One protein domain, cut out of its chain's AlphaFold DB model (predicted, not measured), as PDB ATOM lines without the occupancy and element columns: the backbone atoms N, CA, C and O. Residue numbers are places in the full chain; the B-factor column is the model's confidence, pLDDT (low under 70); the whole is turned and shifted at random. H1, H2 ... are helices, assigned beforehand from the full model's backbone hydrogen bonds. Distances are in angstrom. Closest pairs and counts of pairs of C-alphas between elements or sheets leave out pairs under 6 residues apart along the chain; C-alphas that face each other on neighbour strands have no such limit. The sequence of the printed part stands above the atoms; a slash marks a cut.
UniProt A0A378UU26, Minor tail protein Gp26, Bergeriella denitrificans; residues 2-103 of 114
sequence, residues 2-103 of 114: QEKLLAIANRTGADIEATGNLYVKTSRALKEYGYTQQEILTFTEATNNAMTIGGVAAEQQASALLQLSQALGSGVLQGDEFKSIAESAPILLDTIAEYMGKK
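This is residues 2 to 103 of the 114 residues of the protein "Minor tail protein Gp26" of Bergeriella denitrificans (UniProt A0A378UU26). Six helices form two rows of three, one row over the other: H1, H3 and H6 make one row with H3 in its middle, and H2, H4 and H5 make the other with H4 in its middle. H2 crosses over H3, H1 sits at the far end of the rows from H5, and H6 folds back beside H3. The printed part has 102 residues with six named helices, H1 to H6 in order, and no named strand; the class is all helix. It is compact, with a radius of gyration of the C-alphas of 12.5 A and spans of 35 by 29 by 21 A.

H3, residues 37 to 54, is the hub, touching four other helices. H1, residues 2 to 12, touches it the same way at a shallow tilt of 30 degrees, the closest C-alphas being those of Thr 12 and Asn 49, 5.1 A apart. H2, residues 16 to 31, touches H3 at a steep tilt of 51 degrees, opposite ways, closest at the C-alphas of Tyr 23 and Thr 44, 5.7 A. With residues 16 to 20 alone H2 touches H1, only just about perpendicular at 72 degrees; the C-alphas of Ala 9 and Ile 16 are closest, 5.3 A. H4, residues 58 to 73, touches H2 the same way at a shallow 22 degrees, closest at the C-alphas of Leu 30 and Ser 69, 6.1 A. H3 and H4, a helical hairpin, only just touch, with 3 pairs of C-alphas within 8 A; the closest are those of Met 51 and Ala 58, 6.5 A. H5, residues 79 to 88, forms a hairpin with H4 at a shallow 18 degrees, the C-alphas of Ala 64 and Ile 85 being closest, 5.5 A. H6, residues 91 to 102, touches H3 opposite ways at a shallow 25 degrees, with residues 91 to 95 alone; the C-alphas of Ala 50 and Ile 91 are closest, 5.7 A. H3, H4, H5 and H6 are an up and down bundle, each running against the one before. Every O i to N i+4 pair is within hydrogen-bond range in H1 to H5; in H6, 7 of 8 are.

H3 is 25.4 A long, from C-alpha 37 at (50.622, -40.289, -40.223). H2 measures 21.4 A, H4 21.7 A, H6 18.0 A, H1 15.2 A and H5 14.3 A. H1 begins at C-alpha 2 (39.855, -34.537, -44.867), and H6 ends at C-alpha 102 (54.012, -55.087, -37.149).

The C-alphas farthest apart, of Glu 3 and Gly 79, are 36.9 A apart. The printed part has no cut, and its five links are tight. Mean pLDDT of the printed part is 72.9; residues 32 to 34, 54 to 86 and 88 to 103 are under 70.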
ATOM      1  N   GLN A   2      41.316 -34.448 -44.974       90.06
ATOM      2  CA  GLN A   2      39.855 -34.537 -44.867       90.06
ATOM      3  C   GLN A   2      39.263 -35.725 -45.645       90.06
ATOM      4  O   GLN A   2      38.489 -36.482 -45.080       90.06
ATOM      5  N   GLU A   3      39.724 -35.980 -46.874       94.69
ATOM      6  CA  GLU A   3      39.307 -37.151 -47.667       94.69
ATOM      7  C   GLU A   3      39.641 -38.492 -46.999       94.69
ATOM      8  O   GLU A   3      38.854 -39.431 -47.059       94.69
ATOM      9  N   LYS A   4      40.795 -38.588 -46.321       93.56
ATOM     10  CA  LYS A   4      41.198 -39.809 -45.610       93.56
ATOM     11  C   LYS A   4      40.303 -40.052 -44.395       93.56
ATOM     12  O   LYS A   4      39.891 -41.179 -44.164       93.56
ATOM     13  N   LEU A   5      39.981 -38.994 -43.648       93.56
ATOM     14  CA  LEU A   5      39.057 -39.073 -42.513       93.56
ATOM     15  C   LEU A   5      37.640 -39.411 -42.976       93.56
ATOM     16  O   LEU A   5      36.987 -40.229 -42.346       93.56
ATOM     17  N   LEU A   6      37.195 -38.847 -44.101       94.62
ATOM     18  CA  LEU A   6      35.897 -39.156 -44.699       94.62
ATOM     19  C   LEU A   6      35.819 -40.612 -45.159       94.62
ATOM     20  O   LEU A   6      34.824 -41.283 -44.911       94.62
ATOM     21  N   ALA A   7      36.883 -41.128 -45.774       95.00
ATOM     22  CA  ALA A   7      36.963 -42.537 -46.135       95.00
ATOM     23  C   ALA A   7      36.877 -43.444 -44.897       95.00
ATOM     24  O   ALA A   7      36.149 -44.430 -44.924       95.00
ATOM     25  N   ILE A   8      37.576 -43.096 -43.813       90.25
ATOM     26  CA  ILE A   8      37.519 -43.838 -42.546       90.25
ATOM     27  C   ILE A   8      36.109 -43.786 -41.947       90.25
ATOM     28  O   ILE A   8      35.556 -44.831 -41.615       90.25
ATOM     29  N   ALA A   9      35.511 -42.598 -41.853       90.00
ATOM     30  CA  ALA A   9      34.149 -42.396 -41.361       90.00
ATOM     31  C   ALA A   9      33.148 -43.272 -42.134       90.00
ATOM     32  O   ALA A   9      32.445 -44.084 -41.542       90.00
ATOM     33  N   ASN A  10      33.194 -43.230 -43.470       92.31
ATOM     34  CA  ASN A  10      32.320 -44.031 -44.328       92.31
ATOM     35  C   ASN A  10      32.531 -45.546 -44.172       92.31
ATOM     36  O   ASN A  10      31.560 -46.296 -44.170       92.31
ATOM     37  N   ARG A  11      33.782 -46.015 -44.052       88.44
ATOM     38  CA  ARG A  11      34.088 -47.450 -43.886       88.44
ATOM     39  C   ARG A  11      33.645 -47.998 -42.538       88.44
ATOM     40  O   ARG A  11      33.247 -49.151 -42.448       88.44
ATOM     41  N   THR A  12      33.763 -47.171 -41.509       84.00
ATOM     42  CA  THR A  12      33.511 -47.559 -40.120       84.00
ATOM     43  C   THR A  12      32.079 -47.266 -39.682       84.00
ATOM     44  O   THR A  12      31.667 -47.711 -38.616       84.00
ATOM     45  N   GLY A  13      31.315 -46.512 -40.480       85.62
ATOM     46  CA  GLY A  13      29.983 -46.026 -40.120       85.62
ATOM     47  C   GLY A  13      29.992 -44.936 -39.042       85.62
ATOM     48  O   GLY A  13      28.936 -44.601 -38.512       85.62
ATOM     49  N   ALA A  14      31.165 -44.395 -38.701       85.00
ATOM     50  CA  ALA A  14      31.314 -43.338 -37.712       85.00
ATOM     51  C   ALA A  14      31.072 -41.953 -38.325       85.00
ATOM     52  O   ALA A  14      31.267 -41.732 -39.520       85.00
ATOM     53  N   ASP A  15      30.712 -40.992 -37.480       88.94
ATOM     54  CA  ASP A  15      30.601 -39.594 -37.884       88.94
ATOM     55  C   ASP A  15      31.979 -38.993 -38.253       88.94
ATOM     56  O   ASP A  15      33.019 -39.334 -37.672       88.94
ATOM     57  N   ILE A  16      32.004 -38.093 -39.243       90.75
ATOM     58  CA  ILE A  16      33.242 -37.476 -39.743       90.75
ATOM     59  C   ILE A  16      33.887 -36.539 -38.717       90.75
ATOM     60  O   ILE A  16      35.116 -36.489 -38.617       90.75
ATOM     61  N   GLU A  17      33.089 -35.828 -37.926       88.44
ATOM     62  CA  GLU A  17      33.579 -34.961 -36.861       88.44
ATOM     63  C   GLU A  17      34.149 -35.804 -35.718       88.44
ATOM     64  O   GLU A  17      35.269 -35.555 -35.264       88.44
ATOM     65  N   ALA A  18      33.450 -36.876 -35.330       83.25
ATOM     66  CA  ALA A  18      33.956 -37.846 -34.359       83.25
ATOM     67  C   ALA A  18      35.294 -38.464 -34.810       83.25
ATOM     68  O   ALA A  18      36.261 -38.503 -34.045       83.25
ATOM     69  N   THR A  19      35.386 -38.854 -36.084       86.69
ATOM     70  CA  THR A  19      36.604 -39.403 -36.703       86.69
ATOM     71  C   THR A  19      37.749 -38.387 -36.711       86.69
ATOM     72  O   THR A  19      38.896 -38.725 -36.408       86.69
ATOM     73  N   GLY A  20      37.461 -37.124 -37.034       90.06
ATOM     74  CA  GLY A  20      38.447 -36.045 -37.010       90.06
ATOM     75  C   GLY A  20      38.955 -35.742 -35.601       90.06
ATOM     76  O   GLY A  20      40.166 -35.625 -35.396       90.06
ATOM     77  N   ASN A  21      38.051 -35.686 -34.623       85.69
ATOM     78  CA  ASN A  21      38.386 -35.471 -33.219       85.69
ATOM     79  C   ASN A  21      39.266 -36.594 -32.671       85.69
ATOM     80  O   ASN A  21      40.271 -36.328 -32.004       85.69
ATOM     81  N   LEU A  22      38.929 -37.841 -32.995       81.81
ATOM     82  CA  LEU A  22      39.736 -38.999 -32.650       81.81
ATOM     83  C   LEU A  22      41.129 -38.907 -33.280       81.81
ATOM     84  O   LEU A  22      42.121 -38.959 -32.559       81.81
ATOM     85  N   TYR A  23      41.221 -38.671 -34.591       87.06
ATOM     86  CA  TYR A  23      42.509 -38.532 -35.268       87.06
ATOM     87  C   TYR A  23      43.382 -37.431 -34.651       87.06
ATOM     88  O   TYR A  23      44.583 -37.628 -34.484       87.06
ATOM     89  N   VAL A  24      42.816 -36.273 -34.291       88.19
ATOM     90  CA  VAL A  24      43.585 -35.184 -33.663       88.19
ATOM     91  C   VAL A  24      44.124 -35.605 -32.297       88.19
ATOM     92  O   VAL A  24      45.304 -35.374 -32.021       88.19
ATOM     93  N   LYS A  25      43.296 -36.237 -31.455       79.00
ATOM     94  CA  LYS A  25      43.710 -36.732 -30.132       79.00
ATOM     95  C   LYS A  25      44.820 -37.773 -30.267       79.00
ATOM     96  O   LYS A  25      45.889 -37.613 -29.678       79.00
ATOM     97  N   THR A  26      44.610 -38.773 -31.115       74.31
ATOM     98  CA  THR A  26      45.574 -39.848 -31.341       74.31
ATOM     99  C   THR A  26      46.846 -39.334 -32.009       74.31
ATOM    100  O   THR A  26      47.947 -39.728 -31.637       74.31
ATOM    101  N   SER A  27      46.736 -38.400 -32.957       82.50
ATOM    102  CA  SER A  27      47.898 -37.810 -33.618       82.50
ATOM    103  C   SER A  27      48.782 -37.041 -32.648       82.50
ATOM    104  O   SER A  27      49.983 -36.998 -32.893       82.50
ATOM    105  N   ARG A  28      48.227 -36.397 -31.616       80.12
ATOM    106  CA  ARG A  28      49.035 -35.716 -30.597       80.12
ATOM    107  C   ARG A  28      49.815 -36.735 -29.773       80.12
ATOM    108  O   ARG A  28      51.027 -36.621 -29.697       80.12
ATOM    109  N   ALA A  29      49.136 -37.765 -29.275       71.44
ATOM    110  CA  ALA A  29      49.760 -38.789 -28.443       71.44
ATOM    111  C   ALA A  29      50.804 -39.624 -29.206       71.44
ATOM    112  O   ALA A  29      51.919 -39.804 -28.741       71.44
ATOM    113  N   LEU A  30      50.481 -40.110 -30.408       71.00
ATOM    114  CA  LEU A  30      51.345 -41.041 -31.138       71.00
ATOM    115  C   LEU A  30      52.499 -40.359 -31.889       71.00
ATOM    116  O   LEU A  30      53.547 -40.979 -32.078       71.00
ATOM    117  N   LYS A  31      52.368 -39.090 -32.303       75.12
ATOM    118  CA  LYS A  31      53.492 -38.379 -32.946       75.12
ATOM    119  C   LYS A  31      54.683 -38.215 -32.010       75.12
ATOM    120  O   LYS A  31      55.814 -38.304 -32.475       75.12
ATOM    121  N   GLU A  32      54.436 -38.009 -30.716       68.81
ATOM    122  CA  GLU A  32      55.492 -37.895 -29.698       68.81
ATOM    123  C   GLU A  32      56.332 -39.175 -29.581       68.81
ATOM    124  O   GLU A  32      57.501 -39.119 -29.210       68.81
ATOM    125  N   TYR A  33      55.775 -40.314 -29.998       65.81
ATOM    126  CA  TYR A  33      56.438 -41.616 -29.996       65.81
ATOM    127  C   TYR A  33      56.959 -42.058 -31.372       65.81
ATOM    128  O   TYR A  33      57.359 -43.208 -31.543       65.81
ATOM    129  N   GLY A  34      56.977 -41.159 -32.362       68.69
ATOM    130  CA  GLY A  34      57.571 -41.416 -33.677       68.69
ATOM    131  C   GLY A  34      56.673 -42.159 -34.671       68.69
ATOM    132  O   GLY A  34      57.162 -42.587 -35.715       68.69
ATOM    133  N   TYR A  35      55.375 -42.291 -34.387       72.12
ATOM    134  CA  TYR A  35      54.429 -42.897 -35.322       72.12
ATOM    135  C   TYR A  35      54.193 -42.011 -36.547       72.12
ATOM    136  O   TYR A  35      54.046 -40.785 -36.469       72.12
ATOM    137  N   THR A  36      54.097 -42.657 -37.701       80.69
ATOM    138  CA  THR A  36      53.788 -42.025 -38.977       80.69
ATOM    139  C   THR A  36      52.314 -41.635 -39.061       80.69
ATOM    140  O   THR A  36      51.434 -42.209 -38.419       80.69
ATOM    141  N   GLN A  37      52.007 -40.676 -39.939       84.38
ATOM    142  CA  GLN A  37      50.622 -40.289 -40.223       84.38
ATOM    143  C   GLN A  37      49.756 -41.483 -40.656       84.38
ATOM    144  O   GLN A  37      48.570 -41.524 -40.332       84.38
ATOM    145  N   GLN A  38      50.334 -42.435 -41.393       81.12
ATOM    146  CA  GLN A  38      49.606 -43.600 -41.881       81.12
ATOM    147  C   GLN A  38      49.215 -44.539 -40.736       81.12
ATOM    148  O   GLN A  38      48.072 -44.979 -40.689       81.12
ATOM    149  N   GLU A  39      50.116 -44.779 -39.785       72.31
ATOM    150  CA  GLU A  39      49.819 -45.586 -38.595       72.31
ATOM    151  C   GLU A  39      48.738 -44.929 -37.730       72.31
ATOM    152  O   GLU A  39      47.818 -45.597 -37.270       72.31
ATOM    153  N   ILE A  40      48.777 -43.602 -37.584       80.69
ATOM    154  CA  ILE A  40      47.760 -42.849 -36.834       80.69
ATOM    155  C   ILE A  40      46.381 -42.939 -37.514       80.69
ATOM    156  O   ILE A  40      45.355 -43.060 -36.843       80.69
ATOM    157  N   LEU A  41      46.331 -42.884 -38.848       85.50
ATOM    158  CA  LEU A  41      45.092 -43.041 -39.617       85.50
ATOM    159  C   LEU A  41      44.501 -44.440 -39.463       85.50
ATOM    160  O   LEU A  41      43.317 -44.575 -39.172       85.50
ATOM    161  N   THR A  42      45.320 -45.474 -39.623       79.00
ATOM    162  CA  THR A  42      44.853 -46.854 -39.499       79.00
ATOM    163  C   THR A  42      44.441 -47.158 -38.047       79.00
ATOM    164  O   THR A  42      43.502 -47.915 -37.818       79.00
ATOM    165  N   PHE A  43      45.058 -46.519 -37.047       75.38
ATOM    166  CA  PHE A  43      44.624 -46.608 -35.649       75.38
ATOM    167  C   PHE A  43      43.252 -45.955 -35.431       75.38
ATOM    168  O   PHE A  43      42.397 -46.491 -34.724       75.38
ATOM    169  N   THR A  44      43.031 -44.802 -36.065       83.06
ATOM    170  CA  THR A  44      41.745 -44.085 -36.045       83.06
ATOM    171  C   THR A  44      40.637 -44.949 -36.659       83.06
ATOM    172  O   THR A  44      39.550 -45.049 -36.099       83.06
ATOM    173  N   GLU A  45      40.921 -45.624 -37.775       84.31
ATOM    174  CA  GLU A  45      39.985 -46.541 -38.440       84.31
ATOM    175  C   GLU A  45      39.624 -47.739 -37.562       84.31
ATOM    176  O   GLU A  45      38.447 -48.039 -37.372       84.31
ATOM    177  N   ALA A  46      40.621 -48.388 -36.966       76.19
ATOM    178  CA  ALA A  46      40.379 -49.542 -36.115       76.19
ATOM    179  C   ALA A  46      39.589 -49.191 -34.844       76.19
ATOM    180  O   ALA A  46      38.694 -49.928 -34.438       76.19
ATOM    181  N   THR A  47      39.852 -48.016 -34.275       75.81
ATOM    182  CA  THR A  47      39.056 -47.473 -33.171       75.81
ATOM    183  C   THR A  47      37.604 -47.241 -33.577       75.81
ATOM    184  O   THR A  47      36.695 -47.641 -32.860       75.81
ATOM    185  N   ASN A  48      37.359 -46.606 -34.724       81.50
ATOM    186  CA  ASN A  48      35.990 -46.387 -35.172       81.50
ATOM    187  C   ASN A  48      35.247 -47.711 -35.396       81.50
ATOM    188  O   ASN A  48      34.097 -47.834 -34.993       81.50
ATOM    189  N   ASN A  49      35.911 -48.721 -35.966       78.06
ATOM    190  CA  ASN A  49      35.328 -50.058 -36.105       78.06
ATOM    191  C   ASN A  49      34.990 -50.676 -34.744       78.06
ATOM    192  O   ASN A  49      33.908 -51.230 -34.566       78.06
ATOM    193  N   ALA A  50      35.883 -50.544 -33.765       72.75
ATOM    194  CA  ALA A  50      35.644 -50.997 -32.402       72.75
ATOM    195  C   ALA A  50      34.465 -50.283 -31.724       72.75
ATOM    196  O   ALA A  50      33.722 -50.923 -30.978       72.75
ATOM    197  N   MET A  51      34.263 -48.988 -31.980       73.06
ATOM    198  CA  MET A  51      33.093 -48.248 -31.493       73.06
ATOM    199  C   MET A  51      31.808 -48.773 -32.135       73.06
ATOM    200  O   MET A  51      30.849 -49.084 -31.429       73.06
ATOM    201  N   THR A  52      31.809 -48.940 -33.458       75.44
ATOM    202  CA  THR A  52      30.643 -49.404 -34.220       75.44
ATOM    203  C   THR A  52      30.240 -50.834 -33.860       75.44
ATOM    204  O   THR A  52      29.051 -51.127 -33.763       75.44
ATOM    205  N   ILE A  53      31.207 -51.729 -33.636       73.06
ATOM    206  CA  ILE A  53      30.937 -53.139 -33.319       73.06
ATOM    207  C   ILE A  53      30.637 -53.332 -31.826       73.06
ATOM    208  O   ILE A  53      29.743 -54.094 -31.468       73.06
ATOM    209  N   GLY A  54      31.398 -52.674 -30.947       66.25
ATOM    210  CA  GLY A  54      31.329 -52.891 -29.501       66.25
ATOM    211  C   GLY A  54      30.248 -52.085 -28.781       66.25
ATOM    212  O   GLY A  54      29.954 -52.383 -27.628       66.25
ATOM    213  N   GLY A  55      29.685 -51.044 -29.410       64.94
ATOM    214  CA  GLY A  55      28.672 -50.172 -28.801       64.94
ATOM    215  C   GLY A  55      29.152 -49.387 -27.569       64.94
ATOM    216  O   GLY A  55      28.346 -48.761 -26.884       64.94
ATOM    217  N   VAL A  56      30.452 -49.426 -27.265       64.69
ATOM    218  CA  VAL A  56      31.059 -48.728 -26.123       64.69
ATOM    219  C   VAL A  56      31.212 -47.247 -26.467       64.69
ATOM    220  O   VAL A  56      31.579 -46.896 -27.590       64.69
ATOM    221  N   ALA A  57      30.956 -46.370 -25.494       65.62
ATOM    222  CA  ALA A  57      31.037 -44.928 -25.686       65.62
ATOM    223  C   ALA A  57      32.438 -44.485 -26.153       65.62
ATOM    224  O   ALA A  57      33.464 -44.942 -25.637       65.62
ATOM    225  N   ALA A  58      32.471 -43.527 -27.084       61.78
ATOM    226  CA  ALA A  58      33.698 -43.013 -27.696       61.78
ATOM    227  C   ALA A  58      34.729 -42.502 -26.676       61.78
ATOM    228  O   ALA A  58      35.931 -42.600 -26.904       61.78
ATOM    229  N   GLU A  59      34.281 -41.982 -25.533       64.12
ATOM    230  CA  GLU A  59      35.153 -41.471 -24.469       64.12
ATOM    231  C   GLU A  59      35.885 -42.582 -23.703       64.12
ATOM    232  O   GLU A  59      37.066 -42.435 -23.373       64.12
ATOM    233  N   GLN A  60      35.208 -43.707 -23.453       65.19
ATOM    234  CA  GLN A  60      35.801 -44.864 -22.779       65.19
ATOM    235  C   GLN A  60      36.835 -45.530 -23.683       65.19
ATOM    236  O   GLN A  60      37.957 -45.793 -23.250       65.19
ATOM    237  N   GLN A  61      36.499 -45.705 -24.965       63.19
ATOM    238  CA  GLN A  61      37.456 -46.221 -25.938       63.19
ATOM    239  C   GLN A  61      38.624 -45.251 -26.134       63.19
ATOM    240  O   GLN A  61      39.769 -45.682 -26.083       63.19
ATOM    241  N   ALA A  62      38.387 -43.938 -26.253       65.44
ATOM    242  CA  ALA A  62      39.458 -42.943 -26.371       65.44
ATOM    243  C   ALA A  62      40.428 -42.960 -25.177       65.44
ATOM    244  O   ALA A  62      41.625 -42.749 -25.368       65.44
ATOM    245  N   SER A  63      39.938 -43.233 -23.965       67.81
ATOM    246  CA  SER A  63      40.781 -43.353 -22.770       67.81
ATOM    247  C   SER A  63      41.627 -44.628 -22.794       67.81
ATOM    248  O   SER A  63      42.839 -44.553 -22.590       67.81
ATOM    249  N   ALA A  64      41.026 -45.774 -23.133       68.88
ATOM    250  CA  ALA A  64      41.751 -47.034 -23.327       68.88
ATOM    251  C   ALA A  64      42.813 -46.911 -24.437       68.88
ATOM    252  O   ALA A  64      43.931 -47.405 -24.312       68.88
ATOM    253  N   LEU A  65      42.496 -46.177 -25.504       66.12
ATOM    254  CA  LEU A  65      43.395 -45.904 -26.626       66.12
ATOM    255  C   LEU A  65      44.511 -44.921 -26.277       66.12
ATOM    256  O   LEU A  65      45.621 -45.049 -26.791       66.12
ATOM    257  N   LEU A  66      44.247 -43.946 -25.407       68.25
ATOM    258  CA  LEU A  66      45.280 -43.057 -24.889       68.25
ATOM    259  C   LEU A  66      46.271 -43.844 -24.024       68.25
ATOM    260  O   LEU A  66      47.476 -43.748 -24.250       68.25
ATOM    261  N   GLN A  67      45.776 -44.672 -23.104       69.50
ATOM    262  CA  GLN A  67      46.618 -45.557 -22.288       69.50
ATOM    263  C   GLN A  67      47.432 -46.517 -23.162       69.50
ATOM    264  O   GLN A  67      48.641 -46.661 -22.987       69.50
ATOM    265  N   LEU A  68      46.801 -47.090 -24.188       66.69
ATOM    266  CA  LEU A  68      47.479 -47.882 -25.205       66.69
ATOM    267  C   LEU A  68      48.582 -47.091 -25.913       66.69
ATOM    268  O   LEU A  68      49.683 -47.600 -26.072       66.69
ATOM    269  N   SER A  69      48.310 -45.860 -26.350       62.34
ATOM    270  CA  SER A  69      49.297 -45.032 -27.051       62.34
ATOM    271  C   SER A  69      50.528 -44.742 -26.183       62.34
ATOM    272  O   SER A  69      51.652 -44.800 -26.679       62.34
ATOM    273  N   GLN A  70      50.325 -44.535 -24.878       63.75
ATOM    274  CA  GLN A  70      51.398 -44.369 -23.894       63.75
ATOM    275  C   GLN A  70      52.211 -45.661 -23.727       63.75
ATOM    276  O   GLN A  70      53.442 -45.632 -23.737       63.75
ATOM    277  N   ALA A  71      51.538 -46.809 -23.653       62.81
ATOM    278  CA  ALA A  71      52.175 -48.119 -23.531       62.81
ATOM    279  C   ALA A  71      52.880 -48.580 -24.829       62.81
ATOM    280  O   ALA A  71      53.916 -49.242 -24.810       62.81
ATOM    281  N   LEU A  72      52.380 -48.176 -25.994       57.72
ATOM    282  CA  LEU A  72      53.043 -48.358 -27.286       57.72
ATOM    283  C   LEU A  72      54.305 -47.491 -27.403       57.72
ATOM    284  O   LEU A  72      55.333 -47.937 -27.938       57.72
ATOM    285  N   GLY A  73      54.223 -46.276 -26.861       54.44
ATOM    286  CA  GLY A  73      55.306 -45.313 -26.767       54.44
ATOM    287  C   GLY A  73      56.465 -45.736 -25.868       54.44
ATOM    288  O   GLY A  73      57.620 -45.482 -26.200       54.44
ATOM    289  N   SER A  74      56.182 -46.460 -24.781       62.59
ATOM    290  CA  SER A  74      57.207 -47.036 -23.895       62.59
ATOM    291  C   SER A  74      57.933 -48.246 -24.506       62.59
ATOM    292  O   SER A  74      58.953 -48.693 -23.982       62.59
ATOM    293  N   GLY A  75      57.430 -48.785 -25.623       53.97
ATOM    294  CA  GLY A  75      57.996 -49.958 -26.290       53.97
ATOM    295  C   GLY A  75      57.521 -51.301 -25.740       53.97
ATOM    296  O   GLY A  75      57.819 -52.322 -26.362       53.97
ATOM    297  N   VAL A  76      56.761 -51.312 -24.640       55.09
ATOM    298  CA  VAL A  76      56.230 -52.519 -23.999       55.09
ATOM    299  C   VAL A  76      54.829 -52.230 -23.467       55.09
ATOM    300  O   VAL A  76      54.646 -51.385 -22.594       55.09
ATOM    301  N   LEU A  77      53.848 -52.992 -23.952       60.28
ATOM    302  CA  LEU A  77      52.535 -53.051 -23.324       60.28
ATOM    303  C   LEU A  77      52.665 -53.884 -22.038       60.28
ATOM    304  O   LEU A  77      52.914 -55.088 -22.107       60.28
ATOM    305  N   GLN A  78      52.589 -53.236 -20.878       63.62
ATOM    306  CA  GLN A  78      52.631 -53.916 -19.583       63.62
ATOM    307  C   GLN A  78      51.305 -54.660 -19.320       63.62
ATOM    308  O   GLN A  78      50.276 -54.378 -19.940       63.62
ATOM    309  N   GLY A  79      51.349 -55.674 -18.447       61.09
ATOM    310  CA  GLY A  79      50.227 -56.596 -18.224       61.09
ATOM    311  C   GLY A  79      48.963 -55.923 -17.679       61.09
ATOM    312  O   GLY A  79      47.859 -56.324 -18.044       61.09
ATOM    313  N   ASP A  80      49.122 -54.874 -16.871       66.56
ATOM    314  CA  ASP A  80      48.003 -54.131 -16.289       66.56
ATOM    315  C   ASP A  80      47.305 -53.238 -17.332       66.56
ATOM    316  O   ASP A  80      46.074 -53.198 -17.380       66.56
ATOM    317  N   GLU A  81      48.049 -52.602 -18.245       67.25
ATOM    318  CA  GLU A  81      47.482 -51.843 -19.367       67.25
ATOM    319  C   GLU A  81      46.747 -52.749 -20.355       67.25
ATOM    320  O   GLU A  81      45.637 -52.423 -20.777       67.25
ATOM    321  N   PHE A  82      47.325 -53.907 -20.694       67.38
ATOM    322  CA  PHE A  82      46.638 -54.890 -21.534       67.38
ATOM    323  C   PHE A  82      45.322 -55.334 -20.894       67.38
ATOM    324  O   PHE A  82      44.299 -55.382 -21.573       67.38
ATOM    325  N   LYS A  83      45.329 -55.608 -19.585       69.94
ATOM    326  CA  LYS A  83      44.137 -56.013 -18.835       69.94
ATOM    327  C   LYS A  83      43.070 -54.914 -18.811       69.94
ATOM    328  O   LYS A  83      41.915 -55.201 -19.101       69.94
ATOM    329  N   SER A  84      43.453 -53.665 -18.548       69.69
ATOM    330  CA  SER A  84      42.534 -52.515 -18.554       69.69
ATOM    331  C   SER A  84      41.845 -52.334 -19.914       69.69
ATOM    332  O   SER A  84      40.630 -52.132 -19.995       69.69
ATOM    333  N   ILE A  85      42.606 -52.474 -21.006       67.94
ATOM    334  CA  ILE A  85      42.066 -52.393 -22.368       67.94
ATOM    335  C   ILE A  85      41.199 -53.614 -22.687       67.94
ATOM    336  O   ILE A  85      40.140 -53.465 -23.293       67.94
ATOM    337  N   ALA A  86      41.601 -54.807 -22.246       69.75
ATOM    338  CA  ALA A  86      40.828 -56.029 -22.428       69.75
ATOM    339  C   ALA A  86      39.466 -55.977 -21.729       69.75
ATOM    340  O   ALA A  86      38.484 -56.481 -22.264       69.75
ATOM    341  N   GLU A  87      39.401 -55.345 -20.558       70.31
ATOM    342  CA  GLU A  87      38.161 -55.159 -19.804       70.31
ATOM    343  C   GLU A  87      37.278 -54.058 -20.409       70.31
ATOM    344  O   GLU A  87      36.063 -54.222 -20.504       70.31
ATOM    345  N   SER A  88      37.875 -52.947 -20.851       61.38
ATOM    346  CA  SER A  88      37.126 -51.754 -21.280       61.38
ATOM    347  C   SER A  88      36.756 -51.753 -22.765       61.38
ATOM    348  O   SER A  88      35.773 -51.134 -23.171       61.38
ATOM    349  N   ALA A  89      37.570 -52.395 -23.600       64.88
ATOM    350  CA  ALA A  89      37.433 -52.380 -25.048       64.88
ATOM    351  C   ALA A  89      38.099 -53.625 -25.673       64.88
ATOM    352  O   ALA A  89      39.063 -53.498 -26.432       64.88
ATOM    353  N   PRO A  90      37.576 -54.837 -25.397       66.50
ATOM    354  CA  PRO A  90      38.185 -56.102 -25.824       66.50
ATOM    355  C   PRO A  90      38.392 -56.196 -27.339       66.50
ATOM    356  O   PRO A  90      39.360 -56.787 -27.802       66.50
ATOM    357  N   ILE A  91      37.529 -55.555 -28.125       65.00
ATOM    358  CA  ILE A  91      37.634 -55.526 -29.588       65.00
ATOM    359  C   ILE A  91      38.864 -54.761 -30.107       65.00
ATOM    360  O   ILE A  91      39.304 -54.965 -31.237       65.00
ATOM    361  N   LEU A  92      39.459 -53.900 -29.278       66.50
ATOM    362  CA  LEU A  92      40.713 -53.237 -29.609       66.50
ATOM    363  C   LEU A  92      41.913 -54.171 -29.454       66.50
ATOM    364  O   LEU A  92      42.945 -53.886 -30.049       66.50
ATOM    365  N   LEU A  93      41.808 -55.279 -28.711       69.00
ATOM    366  CA  LEU A  93      42.937 -56.187 -28.475       69.00
ATOM    367  C   LEU A  93      43.477 -56.800 -29.766       69.00
ATOM    368  O   LEU A  93      44.692 -56.845 -29.942       69.00
ATOM    369  N   ASP A  94      42.597 -57.205 -30.684       63.75
ATOM    370  CA  ASP A  94      43.008 -57.781 -31.970       63.75
ATOM    371  C   ASP A  94      43.718 -56.740 -32.834       63.75
ATOM    372  O   ASP A  94      44.779 -57.001 -33.402       63.75
ATOM    373  N   THR A  95      43.185 -55.517 -32.847       65.25
ATOM    374  CA  THR A  95      43.836 -54.375 -33.495       65.25
ATOM    375  C   THR A  95      45.218 -54.138 -32.884       65.25
ATOM    376  O   THR A  95      46.212 -54.061 -33.600       65.25
ATOM    377  N   ILE A  96      45.308 -54.056 -31.556       63.97
ATOM    378  CA  ILE A  96      46.552 -53.818 -30.815       63.97
ATOM    379  C   ILE A  96      47.589 -54.893 -31.127       63.97
ATOM    380  O   ILE A  96      48.740 -54.563 -31.412       63.97
ATOM    381  N   ALA A  97      47.187 -56.164 -31.102       61.94
ATOM    382  CA  ALA A  97      48.049 -57.298 -31.403       61.94
ATOM    383  C   ALA A  97      48.586 -57.227 -32.839       61.94
ATOM    384  O   ALA A  97      49.781 -57.441 -33.061       61.94
ATOM    385  N   GLU A  98      47.745 -56.847 -33.803       58.16
ATOM    386  CA  GLU A  98      48.152 -56.672 -35.197       58.16
ATOM    387  C   GLU A  98      49.204 -55.557 -35.362       58.16
ATOM    388  O   GLU A  98      50.142 -55.694 -36.149       58.16
ATOM    389  N   TYR A  99      49.105 -54.477 -34.582       56.06
ATOM    390  CA  TYR A  99      50.095 -53.392 -34.564       56.06
ATOM    391  C   TYR A  99      51.378 -53.743 -33.815       56.06
ATOM    392  O   TYR A  99      52.472 -53.432 -34.291       56.06
ATOM    393  N   MET A 100      51.274 -54.400 -32.657       57.59
ATOM    394  CA  MET A 100      52.437 -54.857 -31.895       57.59
ATOM    395  C   MET A 100      53.248 -55.891 -32.682       57.59
ATOM    396  O   MET A 100      54.476 -55.866 -32.629       57.59
ATOM    397  N   GLY A 101      52.581 -56.742 -33.468       52.94
ATOM    398  CA  GLY A 101      53.225 -57.691 -34.376       52.94
ATOM    399  C   GLY A 101      53.897 -57.044 -35.595       52.94
ATOM    400  O   GLY A 101      54.827 -57.626 -36.151       52.94
ATOM    401  N   LYS A 102      53.470 -55.835 -35.996       47.28
ATOM    402  CA  LYS A 102      54.012 -55.087 -37.149       47.28
ATOM    403  C   LYS A 102      55.107 -54.079 -36.787       47.28
ATOM    404  O   LYS A 102      55.705 -53.507 -37.698       47.28
ATOM    405  N   LYS A 103      55.421 -53.871 -35.500       46.75
ATOM    406  CA  LYS A 103      56.548 -53.013 -35.098       46.75
ATOM    407  C   LYS A 103      57.843 -53.590 -35.703       46.75
ATOM    408  O   LYS A 103      58.176 -54.743 -35.415       46.75
TER     409      LYS A 103